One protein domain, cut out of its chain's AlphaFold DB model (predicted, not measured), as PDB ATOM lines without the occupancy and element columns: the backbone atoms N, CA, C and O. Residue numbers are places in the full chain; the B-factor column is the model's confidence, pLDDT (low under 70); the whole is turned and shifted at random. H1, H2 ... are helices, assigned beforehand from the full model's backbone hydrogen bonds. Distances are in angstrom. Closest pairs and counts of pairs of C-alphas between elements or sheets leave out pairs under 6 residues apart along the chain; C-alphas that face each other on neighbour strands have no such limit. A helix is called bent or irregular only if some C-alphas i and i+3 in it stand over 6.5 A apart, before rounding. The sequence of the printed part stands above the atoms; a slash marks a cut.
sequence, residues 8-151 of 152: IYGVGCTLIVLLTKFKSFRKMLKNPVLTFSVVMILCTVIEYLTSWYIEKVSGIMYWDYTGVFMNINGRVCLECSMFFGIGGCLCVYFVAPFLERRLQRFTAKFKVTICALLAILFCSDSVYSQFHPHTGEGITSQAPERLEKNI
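This is residues 8 to 151 of the 152 residues of an uncharacterized protein of Clostridium sp. 28_12 (UniProt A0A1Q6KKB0). This is a loose, open, flat frame: H3 and the arm H4a cross and pack on each other, H1 packs on both, and H5 is a long arm that folds back past them across an empty space, its residues 112 to 131 standing free. H4 bends into its arm H4b, which leads to H5, and the long link after H5 returns to the body, where residues 141 to 142 pair with residues 60 to 61. The small H2 sits at a corner beyond H1, and H6 lies at one end of the long axis. The printed part has 144 residues with six named helices, H1 to H6 in order along the chain, and no named strand; the class is all helix. It is loose, with a radius of gyration of the C-alphas of 18.6 A, and spans 58 by 41 by 21 A.

The longest helix is H3, residues 32 to 58. H4, residues 78 to 103, was assigned as one helix by its hydrogen bonds but is bent, C-alphas 93 and 96 being 6.6 A apart; its arms H4a, residues 78 to 93, and H4b, residues 96 to 103, stand at a steep tilt of 43 degrees. H3 touches H4a with its residues 32 to 44 alone, opposite ways at a steep tilt of 57 degrees; their closest C-alphas, of Met 40 and Gly 85, are 4.1 A apart. H1, residues 8 to 21, touches H3 at a steep tilt of 39 degrees, opposite ways, with the closest C-alphas, of Gly 12 and Cys 43, 6.4 A apart. H1 touches H4a at a steep tilt of 46 degrees, the same way, with the closest C-alphas, of Val 17 and Val 92, 6.4 A apart. H2, residues 23 to 28, only just touches H1, with 3 pairs of C-alphas within 8 A, and only at the corner; the closest C-alphas, of Thr 20 and Arg 26, are 4.9 A apart. H5, residues 108 to 131, and H6, residues 145 to 149, touch no helix. Every O i to N i+4 pair is within hydrogen-bond range in H2, H3, H4a, H4b, H5 and H6, and 9 of 10 are in H1.

H3 is 37.8 A long, from C-alpha 32 at (-45.360, 11.295, 4.758). H5 is 35.1 A, H4a 22.5 A and H1 20.4 A long. H1 begins at C-alpha 8, (-48.975, 21.298, -15.962), and H6 ends at C-alpha 149, (-76.748, 24.865, -17.731).

The two C-alphas farthest apart, of Thr 107 and Ile 151, are 61.1 A apart. The printed part has no cut. The links H3 to H4, 19 residues, and H5 to H6, 13 residues, are long. Mean pLDDT of the printed part is 76.2; 30 residues are under 70, among them residues 132 to 151.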
ATOM      1  N   ILE A   8     -48.467  21.180 -17.332       68.19
ATOM      2  CA  ILE A   8     -48.975  21.298 -15.962       68.19
ATOM      3  C   ILE A   8     -48.433  20.199 -15.033       68.19
ATOM      4  O   ILE A   8     -47.998  20.494 -13.918       68.19
ATOM      5  N   TYR A   9     -48.356  18.951 -15.503       69.94
ATOM      6  CA  TYR A   9     -47.859  17.833 -14.695       69.94
ATOM      7  C   TYR A   9     -46.340  17.884 -14.528       69.94
ATOM      8  O   TYR A   9     -45.821  17.628 -13.438       69.94
ATOM      9  N   GLY A  10     -45.620  18.274 -15.586       71.81
ATOM     10  CA  GLY A  10     -44.170  18.463 -15.536       71.81
ATOM     11  C   GLY A  10     -43.763  19.597 -14.590       71.81
ATOM     12  O   GLY A  10     -42.864  19.424 -13.762       71.81
ATOM     13  N   VAL A  11     -44.460  20.733 -14.660       77.00
ATOM     14  CA  VAL A  11     -44.236  21.893 -13.787       77.00
ATOM     15  C   VAL A  11     -44.572  21.549 -12.338       77.00
ATOM     16  O   VAL A  11     -43.753  21.810 -11.457       77.00
ATOM     17  N   GLY A  12     -45.711  20.897 -12.084       77.62
ATOM     18  CA  GLY A  12     -46.101  20.463 -10.740       77.62
ATOM     19  C   GLY A  12     -45.064  19.534 -10.103       77.62
ATOM     20  O   GLY A  12     -44.583  19.797  -9.000       77.62
ATOM     21  N   CYS A  13     -44.638  18.492 -10.826       74.50
ATOM     22  CA  CYS A  13     -43.621  17.554 -10.346       74.50
ATOM     23  C   CYS A  13     -42.269  18.243 -10.091       74.50
ATOM     24  O   CYS A  13     -41.655  18.053  -9.037       74.50
ATOM     25  N   THR A  14     -41.826  19.104 -11.012       78.88
ATOM     26  CA  THR A  14     -40.563  19.847 -10.868       78.88
ATOM     27  C   THR A  14     -40.598  20.782  -9.663       78.88
ATOM     28  O   THR A  14     -39.624  20.847  -8.912       78.88
ATOM     29  N   LEU A  15     -41.722  21.467  -9.433       80.94
ATOM     30  CA  LEU A  15     -41.897  22.356  -8.289       80.94
ATOM     31  C   LEU A  15     -41.842  21.586  -6.966       80.94
ATOM     32  O   LEU A  15     -41.128  21.999  -6.055       80.94
ATOM     33  N   ILE A  16     -42.520  20.437  -6.874       80.81
ATOM     34  CA  ILE A  16     -42.474  19.566  -5.689       80.81
ATOM     35  C   ILE A  16     -41.029  19.139  -5.398       80.81
ATOM     36  O   ILE A  16     -40.549  19.285  -4.273       80.81
ATOM     37  N   VAL A  17     -40.297  18.667  -6.411       79.25
ATOM     38  CA  VAL A  17     -38.888  18.274  -6.257       79.25
ATOM     39  C   VAL A  17     -38.021  19.472  -5.859       79.25
ATOM     40  O   VAL A  17     -37.161  19.336  -4.988       79.25
ATOM     41  N   LEU A  18     -38.250  20.661  -6.420       80.75
ATOM     42  CA  LEU A  18     -37.513  21.869  -6.050       80.75
ATOM     43  C   LEU A  18     -37.760  22.251  -4.583       80.75
ATOM     44  O   LEU A  18     -36.807  22.542  -3.859       80.75
ATOM     45  N   LEU A  19     -39.007  22.165  -4.111       78.25
ATOM     46  CA  LEU A  19     -39.361  22.406  -2.710       78.25
ATOM     47  C   LEU A  19     -38.626  21.446  -1.762       78.25
ATOM     48  O   LEU A  19     -38.165  21.872  -0.703       78.25
ATOM     49  N   THR A  20     -38.396  20.186  -2.154       73.44
ATOM     50  CA  THR A  20     -37.606  19.238  -1.338       73.44
ATOM     51  C   THR A  20     -36.125  19.611  -1.196       73.44
ATOM     52  O   THR A  20     -35.445  19.088  -0.302       73.44
ATOM     53  N   LYS A  21     -35.590  20.503  -2.045       75.50
ATOM     54  CA  LYS A  21     -34.219  21.019  -1.908       75.50
ATOM     55  C   LYS A  21     -34.103  22.123  -0.860       75.50
ATOM     56  O   LYS A  21     -33.024  22.295  -0.293       75.50
ATOM     57  N   PHE A  22     -35.188  22.829  -0.543       81.12
ATOM     58  CA  PHE A  22     -35.181  23.839   0.513       81.12
ATOM     59  C   PHE A  22     -35.147  23.179   1.892       81.12
ATOM     60  O   PHE A  22     -35.991  22.353   2.230       81.12
ATOM     61  N   LYS A  23     -34.176  23.566   2.729       72.19
ATOM     62  CA  LYS A  23     -33.919  22.934   4.037       72.19
ATOM     63  C   LYS A  23     -35.130  22.984   4.982       72.19
ATOM     64  O   LYS A  23     -35.370  22.018   5.705       72.19
ATOM     65  N   SER A  24     -35.894  24.079   4.943       75.31
ATOM     66  CA  SER A  24     -37.109  24.260   5.752       75.31
ATOM     67  C   SER A  24     -38.214  23.282   5.332       75.31
ATOM     68  O   SER A  24     -38.694  22.489   6.143       75.31
ATOM     69  N   PHE A  25     -38.515  23.230   4.031       75.50
ATOM     70  CA  PHE A  25     -39.499  22.303   3.470       75.50
ATOM     71  C   PHE A  25     -39.062  20.851   3.605       75.50
ATOM     72  O   PHE A  25     -39.868  20.017   3.982       75.50
ATOM     73  N   ARG A  26     -37.781  20.528   3.415       74.75
ATOM     74  CA  ARG A  26     -37.267  19.164   3.597       74.75
ATOM     75  C   ARG A  26     -37.544  18.605   4.994       74.75
ATOM     76  O   ARG A  26     -37.814  17.418   5.116       74.75
ATOM     77  N   LYS A  27     -37.468  19.430   6.047       75.38
ATOM     78  CA  LYS A  27     -37.790  18.994   7.417       75.38
ATOM     79  C   LYS A  27     -39.285  18.699   7.568       75.38
ATOM     80  O   LYS A  27     -39.639  17.720   8.212       75.38
ATOM     81  N   MET A  28     -40.127  19.518   6.943       72.88
ATOM     82  CA  MET A  28     -41.583  19.361   6.909       72.88
ATOM     83  C   MET A  28     -41.997  18.116   6.104       72.88
ATOM     84  O   MET A  28     -42.800  17.305   6.554       72.88
ATOM     85  N   LEU A  29     -41.342  17.890   4.966       73.06
ATOM     86  CA  LEU A  29     -41.569  16.785   4.034       73.06
ATOM     87  C   LEU A  29     -40.933  15.455   4.485       73.06
ATOM     88  O   LEU A  29     -40.858  14.524   3.689       73.06
ATOM     89  N   LYS A  30     -40.440  15.354   5.730       76.44
ATOM     90  CA  LYS A  30     -40.021  14.072   6.330       76.44
ATOM     91  C   LYS A  30     -41.205  13.238   6.809       76.44
ATOM     92  O   LYS A  30     -41.079  12.022   6.908       76.44
ATOM     93  N   ASN A  31     -42.310  13.887   7.177       83.88
ATOM     94  CA  ASN A  31     -43.514  13.185   7.593       83.88
ATOM     95  C   ASN A  31     -44.367  12.906   6.343       83.88
ATOM     96  O   ASN A  31     -44.810  13.866   5.714       83.88
ATOM     97  N   PRO A  32     -44.623  11.636   5.975       82.00
ATOM     98  CA  PRO A  32     -45.360  11.295   4.758       82.00
ATOM     99  C   PRO A  32     -46.774  11.881   4.724       82.00
ATOM    100  O   PRO A  32     -47.227  12.285   3.657       82.00
ATOM    101  N   VAL A  33     -47.438  12.008   5.877       85.75
ATOM    102  CA  VAL A  33     -48.772  12.626   5.967       85.75
ATOM    103  C   VAL A  33     -48.697  14.116   5.638       85.75
ATOM    104  O   VAL A  33     -49.520  14.639   4.894       85.75
ATOM    105  N   LEU A  34     -47.670  14.801   6.143       85.31
ATOM    106  CA  LEU A  34     -47.479  16.224   5.881       85.31
ATOM    107  C   LEU A  34     -47.056  16.471   4.428       85.31
ATOM    108  O   LEU A  34     -47.543  17.408   3.803       85.31
ATOM    109  N   THR A  35     -46.207  15.602   3.872       85.06
ATOM    110  CA  THR A  35     -45.860  15.600   2.444       85.06
ATOM    111  C   THR A  35     -47.104  15.461   1.581       85.06
ATOM    112  O   THR A  35     -47.291  16.273   0.680       85.06
ATOM    113  N   PHE A  36     -47.970  14.495   1.893       88.06
ATOM    114  CA  PHE A  36     -49.216  14.278   1.168       88.06
ATOM    115  C   PHE A  36     -50.088  15.535   1.168       88.06
ATOM    116  O   PHE A  36     -50.455  16.010   0.098       88.06
ATOM    117  N   SER A  37     -50.348  16.127   2.338       87.44
ATOM    118  CA  SER A  37     -51.191  17.323   2.438       87.44
ATOM    119  C   SER A  37     -50.602  18.520   1.691       87.44
ATOM    120  O   SER A  37     -51.318  19.206   0.967       87.44
ATOM    121  N   VAL A  38     -49.295  18.766   1.814       86.62
ATOM    122  CA  VAL A  38     -48.625  19.895   1.142       86.62
ATOM    123  C   VAL A  38     -48.664  19.734  -0.375       86.62
ATOM    124  O   VAL A  38     -49.008  20.678  -1.080       86.62
ATOM    125  N   VAL A  39     -48.325  18.544  -0.874       86.00
ATOM    126  CA  VAL A  39     -48.357  18.222  -2.307       86.00
ATOM    127  C   VAL A  39     -49.776  18.332  -2.846       86.00
ATOM    128  O   VAL A  39     -49.988  18.979  -3.868       86.00
ATOM    129  N   MET A  40     -50.745  17.731  -2.153       86.81
ATOM    130  CA  MET A  40     -52.146  17.735  -2.556       86.81
ATOM    131  C   MET A  40     -52.674  19.169  -2.675       86.81
ATOM    132  O   MET A  40     -53.219  19.530  -3.717       86.81
ATOM    133  N   ILE A  41     -52.443  20.014  -1.664       86.94
ATOM    134  CA  ILE A  41     -52.858  21.424  -1.687       86.94
ATOM    135  C   ILE A  41     -52.149  22.180  -2.813       86.94
ATOM    136  O   ILE A  41     -52.797  22.899  -3.568       86.94
ATOM    137  N   LEU A  42     -50.834  22.005  -2.967       85.81
ATOM    138  CA  LEU A  42     -50.057  22.702  -3.992       85.81
ATOM    139  C   LEU A  42     -50.543  22.364  -5.408       85.81
ATOM    140  O   LEU A  42     -50.774  23.270  -6.207       85.81
ATOM    141  N   CYS A  43     -50.731  21.077  -5.713       84.81
ATOM    142  CA  CYS A  43     -51.250  20.627  -7.004       84.81
ATOM    143  C   CYS A  43     -52.672  21.136  -7.252       84.81
ATOM    144  O   CYS A  43     -52.939  21.651  -8.331       84.81
ATOM    145  N   THR A  44     -53.538  21.079  -6.238       85.12
ATOM    146  CA  THR A  44     -54.915  21.600  -6.300       85.12
ATOM    147  C   THR A  44     -54.926  23.098  -6.621       85.12
ATOM    148  O   THR A  44     -55.673  23.541  -7.489       85.12
ATOM    149  N   VAL A  45     -54.070  23.895  -5.971       86.19
ATOM    150  CA  VAL A  45     -53.967  25.341  -6.228       86.19
ATOM    151  C   VAL A  45     -53.476  25.616  -7.650       86.19
ATOM    152  O   VAL A  45     -54.038  26.470  -8.333       86.19
ATOM    153  N   ILE A  46     -52.458  24.891  -8.121       84.62
ATOM    154  CA  ILE A  46     -51.935  25.051  -9.486       84.62
ATOM    155  C   ILE A  46     -52.997  24.673 -10.517       84.62
ATOM    156  O   ILE A  46     -53.190  25.417 -11.477       84.62
ATOM    157  N   GLU A  47     -53.697  23.557 -10.322       84.94
ATOM    158  CA  GLU A  47     -54.774  23.106 -11.205       84.94
ATOM    159  C   GLU A  47     -55.896  24.145 -11.268       84.94
ATOM    160  O   GLU A  47     -56.306  24.547 -12.359       84.94
ATOM    161  N   TYR A  48     -56.313  24.672 -10.113       84.25
ATOM    162  CA  TYR A  48     -57.334  25.711 -10.035       84.25
ATOM    163  C   TYR A  48     -56.919  26.987 -10.775       84.25
ATOM    164  O   TYR A  48     -57.674  27.501 -11.602       84.25
ATOM    165  N   LEU A  49     -55.715  27.499 -10.497       83.75
ATOM    166  CA  LEU A  49     -55.204  28.719 -11.126       83.75
ATOM    167  C   LEU A  49     -55.015  28.542 -12.628       83.75
ATOM    168  O   LEU A  49     -55.301  29.460 -13.389       83.75
ATOM    169  N   THR A  50     -54.570  27.363 -13.056       82.12
ATOM    170  CA  THR A  50     -54.365  27.057 -14.472       82.12
ATOM    171  C   THR A  50     -55.704  26.975 -15.205       82.12
ATOM    172  O   THR A  50     -55.861  27.614 -16.242       82.12
ATOM    173  N   SER A  51     -56.695  26.282 -14.632       80.00
ATOM    174  CA  SER A  51     -58.069  26.248 -15.152       80.00
ATOM    175  C   SER A  51     -58.662  27.657 -15.264       80.00
ATOM    176  O   SER A  51     -59.197  28.026 -16.308       80.00
ATOM    177  N   TRP A  52     -58.510  28.479 -14.221       81.50
ATOM    178  CA  TRP A  52     -59.001  29.859 -14.214       81.50
ATOM    179  C   TRP A  52     -58.297  30.749 -15.247       81.50
ATOM    180  O   TRP A  52     -58.952  31.499 -15.969       81.50
ATOM    181  N   TYR A  53     -56.968  30.655 -15.346       81.31
ATOM    182  CA  TYR A  53     -56.176  31.439 -16.293       81.31
ATOM    183  C   TYR A  53     -56.549  31.114 -17.740       81.31
ATOM    184  O   TYR A  53     -56.749  32.021 -18.547       81.31
ATOM    185  N   ILE A  54     -56.692  29.828 -18.061       75.81
ATOM    186  CA  ILE A  54     -57.052  29.376 -19.407       75.81
ATOM    187  C   ILE A  54     -58.455  29.847 -19.766       75.81
ATOM    188  O   ILE A  54     -58.651  30.392 -20.851       75.81
ATOM    189  N   GLU A  55     -59.422  29.692 -18.864       78.19
ATOM    190  CA  GLU A  55     -60.775  30.183 -19.112       78.19
ATOM    191  C   GLU A  55     -60.769  31.693 -19.356       78.19
ATOM    192  O   GLU A  55     -61.449  32.177 -20.260       78.19
ATOM    193  N   LYS A  56     -59.950  32.450 -18.613       79.19
ATOM    194  CA  LYS A  56     -59.922  33.901 -18.771       79.19
ATOM    195  C   LYS A  56     -59.236  34.372 -20.058       79.19
ATOM    196  O   LYS A  56     -59.655  35.387 -20.618       79.19
ATOM    197  N   VAL A  57     -58.187  33.682 -20.503       76.88
ATOM    198  CA  VAL A  57     -57.406  34.064 -21.693       76.88
ATOM    199  C   VAL A  57     -58.011  33.499 -22.975       76.88
ATOM    200  O   VAL A  57     -58.066  34.196 -23.983       76.88
ATOM    201  N   SER A  58     -58.462  32.249 -22.942       71.62
ATOM    202  CA  SER A  58     -58.890  31.507 -24.128       71.62
ATOM    203  C   SER A  58     -60.399  31.285 -24.198       71.62
ATOM    204  O   SER A  58     -60.886  30.921 -25.262       71.62
ATOM    205  N   GLY A  59     -61.151  31.488 -23.107       69.06
ATOM    206  CA  GLY A  59     -62.602  31.246 -23.085       69.06
ATOM    207  C   GLY A  59     -62.986  29.775 -23.279       69.06
ATOM    208  O   GLY A  59     -64.114  29.473 -23.660       69.06
ATOM    209  N   ILE A  60     -62.044  28.858 -23.064       68.62
ATOM    210  CA  ILE A  60     -62.184  27.418 -23.295       68.62
ATOM    211  C   ILE A  60     -61.864  26.698 -21.988       68.62
ATOM    212  O   ILE A  60     -61.001  27.146 -21.229       68.62
ATOM    213  N   MET A  61     -62.538  25.580 -21.728       66.50
ATOM    214  CA  MET A  61     -62.203  24.699 -20.611       66.50
ATOM    215  C   MET A  61     -61.461  23.477 -21.149       66.50
ATOM    216  O   MET A  61     -61.971  22.770 -22.013       66.50
ATOM    217  N   TYR A  62     -60.247  23.229 -20.649       67.31
ATOM    218  CA  TYR A  62     -59.519  21.996 -20.987       67.31
ATOM    219  C   TYR A  62     -60.057  20.775 -20.237       67.31
ATOM    220  O   TYR A  62     -59.867  19.652 -20.689       67.31
ATOM    221  N   TRP A  63     -60.692  20.985 -19.086       72.94
ATOM    222  CA  TRP A  63     -61.337  19.939 -18.304       72.94
ATOM    223  C   TRP A  63     -62.517  20.525 -17.533       72.94
ATOM    224  O   TRP A  63     -62.468  21.674 -17.084       72.94
ATOM    225  N   ASP A  64     -63.565  19.720 -17.381       74.31
ATOM    226  CA  ASP A  64     -64.740  20.042 -16.581       74.31
ATOM    227  C   ASP A  64     -65.050  18.868 -15.645       74.31
ATOM    228  O   ASP A  64     -65.398  17.774 -16.087       74.31
ATOM    229  N   TYR A  65     -64.906  19.099 -14.340       72.44
ATOM    230  CA  TYR A  65     -65.236  18.140 -13.283       72.44
ATOM    231  C   TYR A  65     -66.637  18.379 -12.692       72.44
ATOM    232  O   TYR A  65     -66.934  17.925 -11.581       72.44
ATOM    233  N   THR A  66     -67.505  19.131 -13.378       71.56
ATOM    234  CA  THR A  66     -68.893  19.348 -12.949       71.56
ATOM    235  C   THR A  66     -69.617  18.002 -12.818       71.56
ATOM    236  O   THR A  66     -69.730  17.249 -13.778       71.56
ATOM    237  N   GLY A  67     -70.107  17.695 -11.614       66.19
ATOM    238  CA  GLY A  67     -70.803  16.436 -11.305       66.19
ATOM    239  C   GLY A  67     -69.929  15.353 -10.661       66.19
ATOM    240  O   GLY A  67     -70.460  14.347 -10.197       66.19
ATOM    241  N   VAL A  68     -68.614  15.569 -10.553       73.00
ATOM    242  CA  VAL A  68     -67.703  14.681  -9.810       73.00
ATOM    243  C   VAL A  68     -67.793  14.966  -8.305       73.00
ATOM    244  O   VAL A  68     -68.030  16.106  -7.889       73.00
ATOM    245  N   PHE A  69     -67.622  13.933  -7.474       69.19
ATOM    246  CA  PHE A  69     -67.714  14.022  -6.014       69.19
ATOM    247  C   PHE A  69     -66.724  15.056  -5.437       69.19
ATOM    248  O   PHE A  69     -65.530  15.020  -5.732       69.19
ATOM    249  N   MET A  70     -67.231  15.991  -4.620       70.06
ATOM    250  CA  MET A  70     -66.479  17.132  -4.063       70.06
ATOM    251  C   MET A  70     -65.677  17.924  -5.114       70.06
ATOM    252  O   MET A  70     -64.486  18.198  -4.942       70.06
ATOM    253  N   ASN A  71     -66.327  18.300  -6.217       79.06
ATOM    254  CA  ASN A  71     -65.758  19.271  -7.149       79.06
ATOM    255  C   ASN A  71     -65.861  20.706  -6.593       79.06
ATOM    256  O   ASN A  71     -66.852  21.080  -5.967       79.06
ATOM    257  N   ILE A  72     -64.833  21.521  -6.837       73.69
ATOM    258  CA  ILE A  72     -64.829  22.956  -6.532       73.69
ATOM    259  C   ILE A  72     -65.013  23.698  -7.851       73.69
ATOM    260  O   ILE A  72     -64.105  23.727  -8.688       73.69
ATOM    261  N   ASN A  73     -66.195  24.292  -8.051       70.62
ATOM    262  CA  ASN A  73     -66.562  25.020  -9.271       70.62
ATOM    263  C   ASN A  73     -66.312  24.213 -10.560       70.62
ATOM    264  O   ASN A  73     -66.031  24.807 -11.601       70.62
ATOM    265  N   GLY A  74     -66.361  22.872 -10.527       67.81
ATOM    266  CA  GLY A  74     -65.969  21.989 -11.644       67.81
ATOM    267  C   GLY A  74     -64.530  22.161 -12.160       67.81
ATOM    268  O   GLY A  74     -64.198  21.616 -13.203       67.81
ATOM    269  N   ARG A  75     -63.669  22.910 -11.456       73.19
ATOM    270  CA  ARG A  75     -62.281  23.194 -11.869       73.19
ATOM    271  C   ARG A  75     -61.279  22.210 -11.287       73.19
ATOM    272  O   ARG A  75     -60.283  21.897 -11.931       73.19
ATOM    273  N   VAL A  76     -61.548  21.758 -10.065       80.50
ATOM    274  CA  VAL A  76     -60.739  20.781  -9.329       80.50
ATOM    275  C   VAL A  76     -61.668  19.781  -8.656       80.50
ATOM    276  O   VAL A  76     -62.778  20.145  -8.257       80.50
ATOM    277  N   CYS A  77     -61.220  18.537  -8.534       82.75
ATOM    278  CA  CYS A  77     -61.965  17.444  -7.926       82.75
ATOM    279  C   CYS A  77     -61.160  16.820  -6.777       82.75
ATOM    280  O   CYS A  77     -59.949  16.647  -6.904       82.75
ATOM    281  N   LEU A  78     -61.808  16.479  -5.653       80.88
ATOM    282  CA  LEU A  78     -61.091  15.905  -4.504       80.88
ATOM    283  C   LEU A  78     -60.383  14.594  -4.870       80.88
ATOM    284  O   LEU A  78     -59.254  14.361  -4.446       80.88
ATOM    285  N   GLU A  79     -61.030  13.753  -5.672       82.88
ATOM    286  CA  GLU A  79     -60.465  12.488  -6.147       82.88
ATOM    287  C   GLU A  79     -59.139  12.709  -6.902       82.88
ATOM    288  O   GLU A  79     -58.121  12.089  -6.591       82.88
ATOM    289  N   CYS A  80     -59.115  13.690  -7.805       81.25
ATOM    290  CA  CYS A  80     -57.948  14.135  -8.564       81.25
ATOM    291  C   CYS A  80     -56.841  14.624  -7.617       81.25
ATOM    292  O   CYS A  80     -55.693  14.176  -7.686       81.25
ATOM    293  N   SER A  81     -57.202  15.494  -6.668       84.12
ATOM    294  CA  SER A  81     -56.301  16.014  -5.637       84.12
ATOM    295  C   SER A  81     -55.669  14.897  -4.802       84.12
ATOM    296  O   SER A  81     -54.471  14.951  -4.510       84.12
ATOM    297  N   MET A  82     -56.429  13.855  -4.452       85.50
ATOM    298  CA  MET A  82     -55.912  12.691  -3.730       85.50
ATOM    299  C   MET A  82     -54.877  11.924  -4.558       85.50
ATOM    300  O   MET A  82     -53.800  11.617  -4.041       85.50
ATOM    301  N   PHE A  83     -55.148  11.673  -5.843       87.12
ATOM    302  CA  PHE A  83     -54.171  11.050  -6.740       87.12
ATOM    303  C   PHE A  83     -52.899  11.891  -6.881       87.12
ATOM    304  O   PHE A  83     -51.800  11.336  -6.834       87.12
ATOM    305  N   PHE A  84     -53.009  13.220  -6.963       85.38
ATOM    306  CA  PHE A  84     -51.837  14.100  -6.975       85.38
ATOM    307  C   PHE A  84     -51.042  14.047  -5.672       85.38
ATOM    308  O   PHE A  84     -49.812  14.013  -5.714       85.38
ATOM    309  N   GLY A  85     -51.712  13.975  -4.521       85.69
ATOM    310  CA  GLY A  85     -51.053  13.791  -3.230       85.69
ATOM    311  C   GLY A  85     -50.264  12.478  -3.161       85.69
ATOM    312  O   GLY A  85     -49.088  12.482  -2.791       85.69
ATOM    313  N   ILE A  86     -50.875  11.354  -3.561       88.25
ATOM    314  CA  ILE A  86     -50.215  10.035  -3.577       88.25
ATOM    315  C   ILE A  86     -49.059  10.035  -4.584       88.25
ATOM    316  O   ILE A  86     -47.940   9.638  -4.249       88.25
ATOM    317  N   GLY A  87     -49.312  10.515  -5.801       86.38
ATOM    318  CA  GLY A  87     -48.326  10.589  -6.873       86.38
ATOM    319  C   GLY A  87     -47.136  11.472  -6.507       86.38
ATOM    320  O   GLY A  87     -45.991  11.076  -6.709       86.38
ATOM    321  N   GLY A  88     -47.366  12.632  -5.890       84.38
ATOM    322  CA  GLY A  88     -46.275  13.492  -5.444       84.38
ATOM    323  C   GLY A  88     -45.499  12.909  -4.261       84.38
ATOM    324  O   GLY A  88     -44.277  13.033  -4.240       84.38
ATOM    325  N   CYS A  89     -46.140  12.181  -3.339       86.94
ATOM    326  CA  CYS A  89     -45.422  11.383  -2.337       86.94
ATOM    327  C   CYS A  89     -44.513  10.338  -3.000       86.94
ATOM    328  O   CYS A  89     -43.322  10.271  -2.686       86.94
ATOM    329  N   LEU A  90     -45.036   9.561  -3.952       88.25
ATOM    330  CA  LEU A  90     -44.245   8.591  -4.713       88.25
ATOM    331  C   LEU A  90     -43.073   9.279  -5.431       88.25
ATOM    332  O   LEU A  90     -41.939   8.796  -5.389       88.25
ATOM    333  N   CYS A  91     -43.314  10.451  -6.020       84.75
ATOM    334  CA  CYS A  91     -42.277  11.235  -6.671       84.75
ATOM    335  C   CYS A  91     -41.177  11.680  -5.700       84.75
ATOM    336  O   CYS A  91     -39.999  11.519  -6.005       84.75
ATOM    337  N   VAL A  92     -41.532  12.196  -4.522       84.38
ATOM    338  CA  VAL A  92     -40.565  12.686  -3.526       84.38
ATOM    339  C   VAL A  92     -39.744  11.548  -2.918       84.38
ATOM    340  O   VAL A  92     -38.526  11.672  -2.794       84.38
ATOM    341  N   TYR A  93     -40.388  10.443  -2.544       84.50
ATOM    342  CA  TYR A  93     -39.737   9.370  -1.788       84.50
ATOM    343  C   TYR A  93     -39.071   8.306  -2.667       84.50
ATOM    344  O   TYR A  93     -38.096   7.694  -2.233       84.50
ATOM    345  N   PHE A  94     -39.549   8.094  -3.896       85.94
ATOM    346  CA  PHE A  94     -39.009   7.070  -4.793       85.94
ATOM    347  C   PHE A  94     -38.371   7.671  -6.039       85.94
ATOM    348  O   PHE A  94     -37.184   7.443  -6.283       85.94
ATOM    349  N   VAL A  95     -39.124   8.452  -6.817       85.19
ATOM    350  CA  VAL A  95     -38.672   8.906  -8.144       85.19
ATOM    351  C   VAL A  95     -37.484   9.862  -8.034       85.19
ATOM    352  O   VAL A  95     -36.472   9.651  -8.696       85.19
ATOM    353  N   ALA A  96     -37.556  10.864  -7.157       84.06
ATOM    354  CA  ALA A  96     -36.500  11.848  -6.951       84.06
ATOM    355  C   ALA A  96     -35.164  11.209  -6.515       84.06
ATOM    356  O   ALA A  96     -34.172  11.407  -7.220       84.06
ATOM    357  N   PRO A  97     -35.091  10.387  -5.444       83.88
ATOM    358  CA  PRO A  97     -33.831   9.750  -5.055       83.88
ATOM    359  C   PRO A  97     -33.379   8.660  -6.035       83.88
ATOM    360  O   PRO A  97     -32.186   8.356  -6.109       83.88
ATOM    361  N   PHE A  98     -34.292   8.024  -6.775       86.19
ATOM    362  CA  PHE A  98     -33.922   7.086  -7.835       86.19
ATOM    363  C   PHE A  98     -33.251   7.809  -9.007       86.19
ATOM    364  O   PHE A  98     -32.145   7.432  -9.409       86.19
ATOM    365  N   LEU A  99     -33.878   8.876  -9.510       83.25
ATOM    366  CA  LEU A  99     -33.335   9.717 -10.571       83.25
ATOM    367  C   LEU A  99     -32.017  10.346 -10.145       83.25
ATOM    368  O   LEU A  99     -31.054  10.260 -10.896       83.25
ATOM    369  N   GLU A 100     -31.930  10.906  -8.938       82.19
ATOM    370  CA  GLU A 100     -30.701  11.526  -8.440       82.19
ATOM    371  C   GLU A 100     -29.538  10.523  -8.408       82.19
ATOM    372  O   GLU A 100     -28.474  10.809  -8.958       82.19
ATOM    373  N   ARG A 101     -29.749   9.309  -7.879       84.25
ATOM    374  CA  ARG A 101     -28.718   8.253  -7.847       84.25
ATOM    375  C   ARG A 101     -28.274   7.791  -9.233       84.25
ATOM    376  O   ARG A 101     -27.113   7.420  -9.412       84.25
ATOM    377  N   ARG A 102     -29.179   7.764 -10.214       84.25
ATOM    378  CA  ARG A 102     -28.852   7.381 -11.597       84.25
ATOM    379  C   ARG A 102     -28.154   8.520 -12.330       84.25
ATOM    380  O   ARG A 102     -27.111   8.286 -12.936       84.25
ATOM    381  N   LEU A 103     -28.662   9.746 -12.214       81.50
ATOM    382  CA  LEU A 103     -28.059  10.928 -12.823       81.50
ATOM    383  C   LEU A 103     -26.674  11.203 -12.248       81.50
ATOM    384  O   LEU A 103     -25.787  11.578 -13.001       81.50
ATOM    385  N   GLN A 104     -26.439  11.020 -10.947       81.94
ATOM    386  CA  GLN A 104     -25.120  11.251 -10.342       81.94
ATOM    387  C   GLN A 104     -23.989  10.429 -10.986       81.94
ATOM    388  O   GLN A 104     -22.852  10.882 -10.956       81.94
ATOM    389  N   ARG A 105     -24.291   9.300 -11.644       83.62
ATOM    390  CA  ARG A 105     -23.297   8.494 -12.378       83.62
ATOM    391  C   ARG A 105     -22.817   9.137 -13.679       83.62
ATOM    392  O   ARG A 105     -21.769   8.762 -14.188       83.62
ATOM    393  N   PHE A 106     -23.578  10.081 -14.225       84.69
ATOM    394  CA  PHE A 106     -23.238  10.772 -15.462       84.69
ATOM    395  C   PHE A 106     -22.520  12.095 -15.186       84.69
ATOM    396  O   PHE A 106     -22.828  12.811 -14.226       84.69
ATOM    397  N   THR A 107     -21.599  12.462 -16.077       86.12
ATOM    398  CA  THR A 107     -20.884  13.743 -16.031       86.12
ATOM    399  C   THR A 107     -21.853  14.919 -16.166       86.12
ATOM    400  O   THR A 107     -22.846  14.844 -16.892       86.12
ATOM    401  N   ALA A 108     -21.552  16.046 -15.511       81.38
ATOM    402  CA  ALA A 108     -22.370  17.260 -15.590       81.38
ATOM    403  C   ALA A 108     -22.625  17.716 -17.040       81.38
ATOM    404  O   ALA A 108     -23.748  18.084 -17.371       81.38
ATOM    405  N   LYS A 109     -21.619  17.593 -17.919       82.62
ATOM    406  CA  LYS A 109     -21.739  17.904 -19.353       82.62
ATOM    407  C   LYS A 109     -22.853  17.095 -20.026       82.62
ATOM    408  O   LYS A 109     -23.713  17.683 -20.663       82.62
ATOM    409  N   PHE A 110     -22.908  15.781 -19.795       86.00
ATOM    410  CA  PHE A 110     -23.939  14.904 -20.364       86.00
ATOM    411  C   PHE A 110     -25.356  15.305 -19.924       86.00
ATOM    412  O   PHE A 110     -26.270  15.354 -20.742       86.00
ATOM    413  N   LYS A 111     -25.530  15.665 -18.644       82.88
ATOM    414  CA  LYS A 111     -26.822  16.137 -18.112       82.88
ATOM    415  C   LYS A 111     -27.279  17.420 -18.793       82.88
ATOM    416  O   LYS A 111     -28.439  17.520 -19.175       82.88
ATOM    417  N   VAL A 112     -26.372  18.389 -18.931       84.62
ATOM    418  CA  VAL A 112     -26.671  19.680 -19.564       84.62
ATOM    419  C   VAL A 112     -26.992  19.482 -21.041       84.62
ATOM    420  O   VAL A 112     -27.978  20.038 -21.508       84.62
ATOM    421  N   THR A 113     -26.239  18.641 -21.755       86.31
ATOM    422  CA  THR A 113     -26.505  18.333 -23.166       86.31
ATOM    423  C   THR A 113     -27.878  17.692 -23.358       86.31
ATOM    424  O   THR A 113     -28.644  18.165 -24.189       86.31
ATOM    425  N   ILE A 114     -28.235  16.671 -22.568       86.88
ATOM    426  CA  ILE A 114     -29.570  16.056 -22.657       86.88
ATOM    427  C   ILE A 114     -30.671  17.059 -22.304       86.88
ATOM    428  O   ILE A 114     -31.671  17.132 -23.011       86.88
ATOM    429  N   CYS A 115     -30.492  17.849 -21.244       85.19
ATOM    430  CA  CYS A 115     -31.480  18.849 -20.843       85.19
ATOM    431  C   CYS A 115     -31.690  19.902 -21.944       85.19
ATOM    432  O   CYS A 115     -32.828  20.229 -22.268       85.19
ATOM    433  N   ALA A 116     -30.607  20.376 -22.567       86.50
ATOM    434  CA  ALA A 116     -30.664  21.322 -23.674       86.50
ATOM    435  C   ALA A 116     -31.373  20.727 -24.901       86.50
ATOM    436  O   ALA A 116     -32.237  21.381 -25.474       86.50
ATOM    437  N   LEU A 117     -31.067  19.477 -25.268       89.00
ATOM    438  CA  LEU A 117     -31.737  18.789 -26.377       89.00
ATOM    439  C   LEU A 117     -33.243  18.633 -26.126       89.00
ATOM    440  O   LEU A 117     -34.044  18.956 -27.000       89.00
ATOM    441  N   LEU A 118     -33.636  18.193 -24.927       84.12
ATOM    442  CA  LEU A 118     -35.048  18.059 -24.551       84.12
ATOM    443  C   LEU A 118     -35.768  19.412 -24.531       84.12
ATOM    444  O   LEU A 118     -36.901  19.504 -24.998       84.12
ATOM    445  N   ALA A 119     -35.114  20.465 -24.033       84.75
ATOM    446  CA  ALA A 119     -35.674  21.811 -24.031       84.75
ATOM    447  C   ALA A 119     -35.889  22.341 -25.454       84.75
ATOM    448  O   ALA A 119     -36.942  22.903 -25.736       84.75
ATOM    449  N   ILE A 120     -34.935  22.118 -26.366       86.88
ATOM    450  CA  ILE A 120     -35.078  22.500 -27.778       86.88
ATOM    451  C   ILE A 120     -36.272  21.772 -28.400       86.88
ATOM    452  O   ILE A 120     -37.127  22.429 -28.985       86.88
ATOM    453  N   LEU A 121     -36.382  20.453 -28.213       84.56
ATOM    454  CA  LEU A 121     -37.511  19.667 -28.725       84.56
ATOM    455  C   LEU A 121     -38.859  20.163 -28.182       84.56
ATOM    456  O   LEU A 121     -39.808  20.314 -28.948       84.56
ATOM    457  N   PHE A 122     -38.937  20.462 -26.883       81.94
ATOM    458  CA  PHE A 122     -40.146  21.000 -26.256       81.94
ATOM    459  C   PHE A 122     -40.521  22.387 -26.799       81.94
ATOM    460  O   PHE A 122     -41.690  22.646 -27.087       81.94
ATOM    461  N   CYS A 123     -39.540  23.277 -26.970       83.56
ATOM    462  CA  CYS A 123     -39.757  24.589 -27.576       83.56
ATOM    463  C   CYS A 123     -40.221  24.459 -29.031       83.56
ATOM    464  O   CYS A 123     -41.162  25.139 -29.429       83.56
ATOM    465  N   SER A 124     -39.615  23.560 -29.808       82.19
ATOM    466  CA  SER A 124     -40.022  23.289 -31.187       82.19
ATOM    467  C   SER A 124     -41.453  22.753 -31.275       82.19
ATOM    468  O   SER A 124     -42.215  23.252 -32.098       82.19
ATOM    469  N   ASP A 125     -41.854  21.811 -30.411       79.94
ATOM    470  CA  ASP A 125     -43.240  21.309 -30.351       79.94
ATOM    471  C   ASP A 125     -44.224  22.406 -29.928       79.94
ATOM    472  O   ASP A 125     -45.298  22.536 -30.509       79.94
ATOM    473  N   SER A 126     -43.834  23.249 -28.967       75.50
ATOM    474  CA  SER A 126     -44.655  24.376 -28.512       75.50
ATOM    475  C   SER A 126     -44.909  25.374 -29.641       75.50
ATOM    476  O   SER A 126     -46.057  25.739 -29.882       75.50
ATOM    477  N   VAL A 127     -43.858  25.767 -30.370       81.00
ATOM    478  CA  VAL A 127     -43.956  26.679 -31.519       81.00
ATOM    479  C   VAL A 127     -44.767  26.034 -32.643       81.00
ATOM    480  O   VAL A 127     -45.689  26.653 -33.165       81.00
ATOM    481  N   TYR A 128     -44.494  24.773 -32.986       78.00
ATOM    482  CA  TYR A 128     -45.247  24.057 -34.019       78.00
ATOM    483  C   TYR A 128     -46.737  23.948 -33.669       78.00
ATOM    484  O   TYR A 128     -47.593  24.211 -34.514       78.00
ATOM    485  N   SER A 129     -47.051  23.656 -32.404       73.75
ATOM    486  CA  SER A 129     -48.420  23.552 -31.904       73.75
ATOM    487  C   SER A 129     -49.157  24.895 -31.831       73.75
ATOM    488  O   SER A 129     -50.381  24.876 -31.717       73.75
ATOM    489  N   GLN A 130     -48.461  26.040 -31.871       69.44
ATOM    490  CA  GLN A 130     -49.104  27.353 -32.025       69.44
ATOM    491  C   GLN A 130     -49.591  27.579 -33.460       69.44
ATOM    492  O   GLN A 130     -50.636  28.194 -33.654       69.44
ATOM    493  N   PHE A 131     -48.857  27.075 -34.458       71.75
ATOM    494  CA  PHE A 131     -49.217  27.218 -35.873       71.75
ATOM    495  C   PHE A 131     -50.189  26.134 -36.357       71.75
ATOM    496  O   PHE A 131     -51.039  26.410 -37.197       71.75
ATOM    497  N   HIS A 132     -50.098  24.927 -35.801       66.12
ATOM    498  CA  HIS A 132     -51.043  23.837 -36.023       66.12
ATOM    499  C   HIS A 132     -51.613  23.444 -34.661       66.12
ATOM    500  O   HIS A 132     -51.001  22.632 -33.974       66.12
ATOM    501  N   PRO A 133     -52.708  24.058 -34.189       61.47
ATOM    502  CA  PRO A 133     -53.346  23.638 -32.951       61.47
ATOM    503  C   PRO A 133     -54.054  22.294 -33.157       61.47
ATOM    504  O   PRO A 133     -54.757  22.096 -34.144       61.47
ATOM    505  N   HIS A 134     -53.879  21.368 -32.210       56.78
ATOM    506  CA  HIS A 134     -54.557  20.070 -32.221       56.78
ATOM    507  C   HIS A 134     -56.019  20.292 -31.836       56.78
ATOM    508  O   HIS A 134     -56.389  20.223 -30.666       56.78
ATOM    509  N   THR A 135     -56.840  20.640 -32.818       53.94
ATOM    510  CA  THR A 135     -58.285  20.773 -32.663       53.94
ATOM    511  C   THR A 135     -58.952  19.534 -33.253       53.94
ATOM    512  O   THR A 135     -58.727  19.165 -34.403       53.94
ATOM    513  N   GLY A 136     -59.739  18.847 -32.432       52.00
ATOM    514  CA  GLY A 136     -60.522  17.671 -32.804       52.00
ATOM    515  C   GLY A 136     -61.731  17.555 -31.878       52.00
ATOM    516  O   GLY A 136     -61.685  18.046 -30.746       52.00
ATOM    517  N   GLU A 137     -62.821  16.954 -32.361       40.44
ATOM    518  CA  GLU A 137     -64.027  16.739 -31.554       40.44
ATOM    519  C   GLU A 137     -63.689  15.964 -30.268       40.44
ATOM    520  O   GLU A 137     -63.011  14.938 -30.306       40.44
ATOM    521  N   GLY A 138     -64.130  16.486 -29.119       53.03
ATOM    522  CA  GLY A 138     -63.889  15.895 -27.796       53.03
ATOM    523  C   GLY A 138     -62.635  16.377 -27.050       53.03
ATOM    524  O   GLY A 138     -62.431  15.951 -25.917       53.03
ATOM    525  N   ILE A 139     -61.814  17.266 -27.630       52.94
ATOM    526  CA  ILE A 139     -60.585  17.794 -26.988       52.94
ATOM    527  C   ILE A 139     -60.801  19.184 -26.357       52.94
ATOM    528  O   ILE A 139     -60.173  19.519 -25.355       52.94
ATOM    529  N   THR A 140     -61.710  19.991 -26.907       51.25
ATOM    530  CA  THR A 140     -62.039  21.334 -26.404       51.25
ATOM    531  C   THR A 140     -63.551  21.525 -26.339       51.25
ATOM    532  O   THR A 140     -64.214  21.611 -27.369       51.25
ATOM    533  N   SER A 141     -64.105  21.618 -25.128       49.19
ATOM    534  CA  SER A 141     -65.484  22.062 -24.910       49.19
ATOM    535  C   SER A 141     -65.525  23.590 -24.817       49.19
ATOM    536  O   SER A 141     -64.703  24.232 -24.153       49.19
ATOM    537  N   GLN A 142     -66.464  24.205 -25.536       50.88
ATOM    538  CA  GLN A 142     -66.654  25.652 -25.495       50.88
ATOM    539  C   GLN A 142     -67.289  26.047 -24.148       50.88
ATOM    540  O   GLN A 142     -68.326  25.512 -23.764       50.88
ATOM    541  N   ALA A 143     -66.704  27.025 -23.446       49.66
ATOM    542  CA  ALA A 143     -67.245  27.552 -22.191       49.66
ATOM    543  C   ALA A 143     -68.730  28.017 -22.199       49.66
ATOM    544  O   ALA A 143     -69.343  27.928 -21.129       49.66
ATOM    545  N   PRO A 144     -69.355  28.488 -23.309       49.16
ATOM    546  CA  PRO A 144     -70.767  28.900 -23.309       49.16
ATOM    547  C   PRO A 144     -71.780  27.850 -22.824       49.16
ATOM    548  O   PRO A 144     -72.810  28.247 -22.280       49.16
ATOM    549  N   GLU A 145     -71.499  26.543 -22.904       50.44
ATOM    550  CA  GLU A 145     -72.437  25.507 -22.424       50.44
ATOM    551  C   GLU A 145     -72.739  25.590 -20.916       50.44
ATOM    552  O   GLU A 145     -73.781  25.119 -20.452       50.44
ATOM    553  N   ARG A 146     -71.850  26.196 -20.119       48.47
ATOM    554  CA  ARG A 146     -72.010  26.258 -18.660       48.47
ATOM    555  C   ARG A 146     -72.922  27.388 -18.191       48.47
ATOM    556  O   ARG A 146     -73.539  27.259 -17.133       48.47
ATOM    557  N   LEU A 147     -73.021  28.478 -18.954       49.22
ATOM    558  CA  LEU A 147     -73.971  29.550 -18.650       49.22
ATOM    559  C   LEU A 147     -75.403  29.094 -18.939       49.22
ATOM    560  O   LEU A 147     -76.280  29.343 -18.125       49.22
ATOM    561  N   GLU A 148     -75.634  28.326 -20.005       47.72
ATOM    562  CA  GLU A 148     -76.969  27.775 -20.278       47.72
ATOM    563  C   GLU A 148     -77.396  26.704 -19.262       47.72
ATOM    564  O   GLU A 148     -78.562  26.664 -18.870       47.72
ATOM    565  N   LYS A 149     -76.464  25.877 -18.768       48.62
ATOM    566  CA  LYS A 149     -76.748  24.865 -17.731       48.62
ATOM    567  C   LYS A 149     -76.968  25.426 -16.321       48.62
ATOM    568  O   LYS A 149     -77.481  24.699 -15.486       48.62
ATOM    569  N   ASN A 150     -76.582  26.674 -16.042       44.19
ATOM    570  CA  ASN A 150     -76.876  27.340 -14.761       44.19
ATOM    571  C   ASN A 150     -78.139  28.222 -14.813       44.19
ATOM    572  O   ASN A 150     -78.521  28.791 -13.794       44.19
ATOM    573  N   ILE A 151     -78.763  28.369 -15.989       46.34
ATOM    574  CA  ILE A 151     -79.994  29.157 -16.189       46.34
ATOM    575  C   ILE A 151     -81.231  28.242 -16.346       46.34
ATOM    576  O   ILE A 151     -82.361  28.729 -16.336       46.34
TER     577      ILE A 151